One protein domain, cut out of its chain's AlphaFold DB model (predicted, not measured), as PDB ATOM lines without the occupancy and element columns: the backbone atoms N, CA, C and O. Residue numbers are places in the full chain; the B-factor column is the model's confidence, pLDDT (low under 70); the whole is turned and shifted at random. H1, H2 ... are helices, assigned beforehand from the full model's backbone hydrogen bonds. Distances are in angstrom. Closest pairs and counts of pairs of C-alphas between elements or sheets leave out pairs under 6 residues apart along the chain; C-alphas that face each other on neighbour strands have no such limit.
ATOM      1  N   TYR A 112     170.081 141.233  95.469       95.56
ATOM      2  CA  TYR A 112     170.165 140.580  96.768       95.56
ATOM      3  C   TYR A 112     169.885 139.082  96.634       95.56
ATOM      4  O   TYR A 112     168.925 138.671  95.982       95.56
ATOM      5  N   THR A 113     170.730 138.257  97.252       96.50
ATOM      6  CA  THR A 113     170.533 136.806  97.329       96.50
ATOM      7  C   THR A 113     169.927 136.464  98.681       96.50
ATOM      8  O   THR A 113     170.560 136.672  99.714       96.50
ATOM      9  N   VAL A 114     168.704 135.930  98.660       96.00
ATOM     10  CA  VAL A 114     168.003 135.472  99.864       96.00
ATOM     11  C   VAL A 114     168.809 134.370 100.546       96.00
ATOM     12  O   VAL A 114     169.250 133.416  99.904       96.00
ATOM     13  N   THR A 115     168.997 134.518 101.852       96.56
ATOM     14  CA  THR A 115     169.761 133.593 102.693       96.56
ATOM     15  C   THR A 115     168.834 132.732 103.546       96.56
ATOM     16  O   THR A 115     167.686 133.093 103.793       96.56
ATOM     17  N   GLU A 116     169.335 131.614 104.074       96.75
ATOM     18  CA  GLU A 116     168.570 130.787 105.023       96.75
ATOM     19  C   GLU A 116     168.170 131.566 106.287       96.75
ATOM     20  O   GLU A 116     167.090 131.350 106.836       96.75
ATOM     21  N   ALA A 117     169.004 132.517 106.720       95.00
ATOM     22  CA  ALA A 117     168.698 133.382 107.853       95.00
ATOM     23  C   ALA A 117     167.465 134.265 107.596       95.00
ATOM     24  O   ALA A 117     166.656 134.443 108.506       95.00
ATOM     25  N   ASP A 118     167.280 134.749 106.363       94.88
ATOM     26  CA  ASP A 118     166.099 135.534 105.975       94.88
ATOM     27  C   ASP A 118     164.808 134.704 106.035       94.88
ATOM     28  O   ASP A 118     163.731 135.234 106.286       94.88
ATOM     29  N   LEU A 119     164.919 133.389 105.832       96.00
ATOM     30  CA  LEU A 119     163.792 132.457 105.852       96.00
ATOM     31  C   LEU A 119     163.478 131.923 107.256       96.00
ATOM     32  O   LEU A 119     162.417 131.339 107.463       96.00
ATOM     33  N   SER A 120     164.366 132.135 108.233       94.94
ATOM     34  CA  SER A 120     164.214 131.610 109.599       94.94
ATOM     35  C   SER A 120     162.976 132.143 110.336       94.94
ATOM     36  O   SER A 120     162.473 131.497 111.256       94.94
ATOM     37  N   SER A 121     162.470 133.306 109.919       91.69
ATOM     38  CA  SER A 121     161.291 133.979 110.471       91.69
ATOM     39  C   SER A 121     160.016 133.736 109.655       91.69
ATOM     40  O   SER A 121     158.957 134.253 110.016       91.69
ATOM     41  N   VAL A 122     160.091 132.951 108.577       96.62
ATOM     42  CA  VAL A 122     158.956 132.614 107.711       96.62
ATOM     43  C   VAL A 122     158.276 131.343 108.210       96.62
ATOM     44  O   VAL A 122     158.928 130.354 108.541       96.62
ATOM     45  N   GLY A 123     156.944 131.339 108.253       94.69
ATOM     46  CA  GLY A 123     156.202 130.171 108.716       94.69
ATOM     47  C   GLY A 123     154.686 130.354 108.747       94.69
ATOM     48  O   GLY A 123     154.157 131.400 108.370       94.69
ATOM     49  N   PRO A 124     153.947 129.329 109.204       93.44
ATOM     50  CA  PRO A 124     152.496 129.395 109.277       93.44
ATOM     51  C   PRO A 124     152.051 130.443 110.305       93.44
ATOM     52  O   PRO A 124     152.299 130.304 111.503       93.44
ATOM     53  N   LEU A 125     151.330 131.465 109.841       93.69
ATOM     54  CA  LEU A 125     150.702 132.475 110.691       93.69
ATOM     55  C   LEU A 125     149.201 132.167 110.856       93.69
ATOM     56  O   LEU A 125     148.453 132.264 109.878       93.69
ATOM     57  N   PRO A 126     148.718 131.825 112.068       94.06
ATOM     58  CA  PRO A 126     147.296 131.602 112.315       94.06
ATOM     59  C   PRO A 126     146.465 132.840 111.964       94.06
ATOM     60  O   PRO A 126     146.873 133.960 112.246       94.06
ATOM     61  N   GLY A 127     145.268 132.662 111.401       94.25
ATOM     62  CA  GLY A 127     144.409 133.793 111.015       94.25
ATOM     63  C   GLY A 127     143.693 134.496 112.177       94.25
ATOM     64  O   GLY A 127     143.233 135.620 112.008       94.25
ATOM     65  N   ASN A 128     143.580 133.856 113.348       95.56
ATOM     66  CA  ASN A 128     142.875 134.418 114.503       95.56
ATOM     67  C   ASN A 128     143.844 134.948 115.574       95.56
ATOM     68  O   ASN A 128     144.869 134.331 115.866       95.56
ATOM     69  N   ILE A 129     143.471 136.071 116.193       95.81
ATOM     70  CA  ILE A 129     144.306 136.807 117.157       95.81
ATOM     71  C   ILE A 129     144.603 135.965 118.407       95.81
ATOM     72  O   ILE A 129     145.721 135.978 118.911       95.81
ATOM     73  N   ALA A 130     143.634 135.180 118.889       97.31
ATOM     74  CA  ALA A 130     143.804 134.362 120.092       97.31
ATOM     75  C   ALA A 130     144.868 133.259 119.926       97.31
ATOM     76  O   ALA A 130     145.570 132.931 120.879       97.31
ATOM     77  N   ALA A 131     144.993 132.679 118.731       96.00
ATOM     78  CA  ALA A 131     146.042 131.717 118.411       96.00
ATOM     79  C   ALA A 131     147.389 132.410 118.176       96.00
ATOM     80  O   ALA A 131     148.401 131.926 118.674       96.00
ATOM     81  N   GLN A 132     147.397 133.555 117.482       96.38
ATOM     82  CA  GLN A 132     148.601 134.375 117.300       96.38
ATOM     83  C   GLN A 132     149.223 134.786 118.643       96.38
ATOM     84  O   GLN A 132     150.430 134.668 118.817       96.38
ATOM     85  N   ALA A 133     148.402 135.177 119.623       96.69
ATOM     86  CA  ALA A 133     148.849 135.597 120.954       96.69
ATOM     87  C   ALA A 133     149.552 134.493 121.772       96.69
ATOM     88  O   ALA A 133     150.195 134.792 122.774       96.69
ATOM     89  N   LYS A 134     149.426 133.221 121.371       96.31
ATOM     90  CA  LYS A 134     150.117 132.086 122.009       96.31
ATOM     91  C   LYS A 134     151.498 131.819 121.411       96.31
ATOM     92  O   LYS A 134     152.238 130.998 121.950       96.31
ATOM     93  N   LEU A 135     151.830 132.444 120.282       95.38
ATOM     94  CA  LEU A 135     153.119 132.267 119.625       95.38
ATOM     95  C   LEU A 135     154.199 133.085 120.336       95.38
ATOM     96  O   LEU A 135     153.945 134.182 120.828       95.38
ATOM     97  N   LYS A 136     155.431 132.567 120.345       94.94
ATOM     98  CA  LYS A 136     156.596 133.290 120.885       94.94
ATOM     99  C   LYS A 136     156.918 134.553 120.072       94.94
ATOM    100  O   LYS A 136     157.427 135.522 120.623       94.94
ATOM    101  N   PHE A 137     156.644 134.517 118.772       94.06
ATOM    102  CA  PHE A 137     156.738 135.633 117.837       94.06
ATOM    103  C   PHE A 137     155.771 135.383 116.672       94.06
ATOM    104  O   PHE A 137     155.340 134.246 116.462       94.06
ATOM    105  N   LEU A 138     155.426 136.429 115.920       95.88
ATOM    106  CA  LEU A 138     154.604 136.306 114.717       95.88
ATOM    107  C   LEU A 138     155.517 136.086 113.504       95.88
ATOM    108  O   LEU A 138     156.317 136.975 113.213       95.88
ATOM    109  N   PRO A 139     155.443 134.932 112.816       96.00
ATOM    110  CA  PRO A 139     156.229 134.715 111.609       96.00
ATOM    111  C   PRO A 139     155.701 135.553 110.437       96.00
ATOM    112  O   PRO A 139     154.505 135.860 110.368       96.00
ATOM    113  N   TYR A 140     156.581 135.857 109.483       96.00
ATOM    114  CA  TYR A 140     156.175 136.357 108.169       96.00
ATOM    115  C   TYR A 140     155.492 135.241 107.376       96.00
ATOM    116  O   TYR A 140     155.810 134.059 107.539       96.00
ATOM    117  N   ARG A 141     154.536 135.612 106.518       93.12
ATOM    118  CA  ARG A 141     153.736 134.641 105.757       93.12
ATOM    119  C   ARG A 141     154.528 133.984 104.637       93.12
ATOM    120  O   ARG A 141     154.297 132.814 104.341       93.12
ATOM    121  N   ASP A 142     155.442 134.731 104.036       94.81
ATOM    122  CA  ASP A 142     156.315 134.264 102.974       94.81
ATOM    123  C   ASP A 142     157.669 134.991 102.999       94.81
ATOM    124  O   ASP A 142     157.919 135.884 103.813       94.81
ATOM    125  N   ALA A 143     158.569 134.556 102.117       95.38
ATOM    126  CA  ALA A 143     159.908 135.119 101.999       95.38
ATOM    127  C   ALA A 143     159.898 136.583 101.537       95.38
ATOM    128  O   ALA A 143     160.768 137.346 101.942       95.38
ATOM    129  N   ALA A 144     158.940 136.984 100.699       95.69
ATOM    130  CA  ALA A 144     158.888 138.343 100.184       95.69
ATOM    131  C   ALA A 144     158.493 139.330 101.293       95.69
ATOM    132  O   ALA A 144     159.141 140.364 101.420       95.69
ATOM    133  N   ASP A 145     157.535 138.973 102.154       95.19
ATOM    134  CA  ASP A 145     157.190 139.743 103.359       95.19
ATOM    135  C   ASP A 145     158.411 139.922 104.286       95.19
ATOM    136  O   ASP A 145     158.688 141.030 104.748       95.19
ATOM    137  N   ALA A 146     159.173 138.849 104.533       95.94
ATOM    138  CA  ALA A 146     160.358 138.898 105.396       95.94
ATOM    139  C   ALA A 146     161.473 139.789 104.819       95.94
ATOM    140  O   ALA A 146     162.106 140.556 105.546       95.94
ATOM    141  N   ILE A 147     161.707 139.708 103.506       97.00
ATOM    142  CA  ILE A 147     162.709 140.529 102.814       97.00
ATOM    143  C   ILE A 147     162.269 141.993 102.733       97.00
ATOM    144  O   ILE A 147     163.092 142.882 102.945       97.00
ATOM    145  N   ALA A 148     160.988 142.253 102.474       96.19
ATOM    146  CA  ALA A 148     160.428 143.600 102.475       96.19
ATOM    147  C   ALA A 148     160.653 144.270 103.834       96.19
ATOM    148  O   ALA A 148     161.236 145.351 103.889       96.19
ATOM    149  N   GLU A 149     160.317 143.589 104.931       94.38
ATOM    150  CA  GLU A 149     160.549 144.117 106.276       94.38
ATOM    151  C   GLU A 149     162.041 144.289 106.586       94.38
ATOM    152  O   GLU A 149     162.428 145.318 107.128       94.38
ATOM    153  N   LYS A 150     162.914 143.357 106.176       94.50
ATOM    154  CA  LYS A 150     164.372 143.491 106.363       94.50
ATOM    155  C   LYS A 150     164.932 144.801 105.796       94.50
ATOM    156  O   LYS A 150     165.879 145.352 106.356       94.50
ATOM    157  N   PHE A 151     164.371 145.280 104.689       93.81
ATOM    158  CA  PHE A 151     164.773 146.528 104.037       93.81
ATOM    159  C   PHE A 151     163.806 147.695 104.302       93.81
ATOM    160  O   PHE A 151     163.929 148.733 103.656       93.81
ATOM    161  N   HIS A 152     162.845 147.535 105.222       93.88
ATOM    162  CA  HIS A 152     161.749 148.481 105.477       93.88
ATOM    163  C   HIS A 152     161.020 148.928 104.195       93.88
ATOM    164  O   HIS A 152     160.582 150.072 104.074       93.88
ATOM    165  N   SER A 153     160.908 148.040 103.215       95.88
ATOM    166  CA  SER A 153     160.333 148.295 101.898       95.88
ATOM    167  C   SER A 153     158.891 147.806 101.809       95.88
ATOM    168  O   SER A 153     158.459 146.920 102.540       95.88
ATOM    169  N   ASP A 154     158.128 148.359 100.872       95.31
ATOM    170  CA  ASP A 154     156.914 147.710 100.393       95.31
ATOM    171  C   ASP A 154     157.275 146.431  99.621       95.31
ATOM    172  O   ASP A 154     158.250 146.407  98.866       95.31
ATOM    173  N   ILE A 155     156.472 145.377  99.775       94.81
ATOM    174  CA  ILE A 155     156.661 144.104  99.064       94.81
ATOM    175  C   ILE A 155     156.598 144.265  97.537       94.81
ATOM    176  O   ILE A 155     157.276 143.550  96.806       94.81
ATOM    177  N   HIS A 156     155.820 145.227  97.033       93.12
ATOM    178  CA  HIS A 156     155.739 145.542  95.606       93.12
ATOM    179  C   HIS A 156     156.857 146.485  95.136       93.12
ATOM    180  O   HIS A 156     156.835 146.931  93.986       93.12
ATOM    181  N   PHE A 157     157.803 146.798  96.024       93.81
ATOM    182  CA  PHE A 157     158.979 147.624  95.771       93.81
ATOM    183  C   PHE A 157     160.307 146.853  95.921       93.81
ATOM    184  O   PHE A 157     161.376 147.459  95.856       93.81
ATOM    185  N   LEU A 158     160.236 145.523  96.086       91.12
ATOM    186  CA  LEU A 158     161.371 144.601  95.967       91.12
ATOM    187  C   LEU A 158     161.803 144.366  94.510       91.12
ATOM    188  O   LEU A 158     160.940 144.441  93.603       91.12
TER     189      LEU A 158
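This is residues 112 to 158 of the 158 residues of an uncharacterized protein of Verrucomicrobia bacterium (UniProt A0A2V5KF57). With little regular structure, this is a long loop of chain: it runs out from H1, turns at H2 and folds back to H3, which packs on H1 at the other end. Residues 127 to 134, of which 129 to 132 belong to H2, stick out. The 47 printed residues have three named helices, H1, H2, H3 along the chain, and no named strand; the class is all helix, with 16 residues in named elements. The whole is only just loose, close to compact, with a radius of gyration of the C-alphas of 11.7 A, and elongated, 35 by 21 by 13 A.

Find C-alpha 143 at (159.908, 135.119, 101.999); H3, residues 143 to 150, runs 10.4 A to C-alpha 150. H1 is residues 116 to 119, from (168.570, 130.787, 105.023). H2 is residues 129 to 132.

H3 touches H1, closest at the C-alphas of Ala 143 and Leu 119, 6.1 A apart. H2 is apart from both. In H3 every O i to N i+4 pair is within hydrogen-bond range; H1 and H2 are too short for such a pair.

The farthest C-alphas, Tyr 112 and Ala 130, are 35.7 A apart. The printed part has no cut, both links are short, and no printed residue is under 70 in pLDDT.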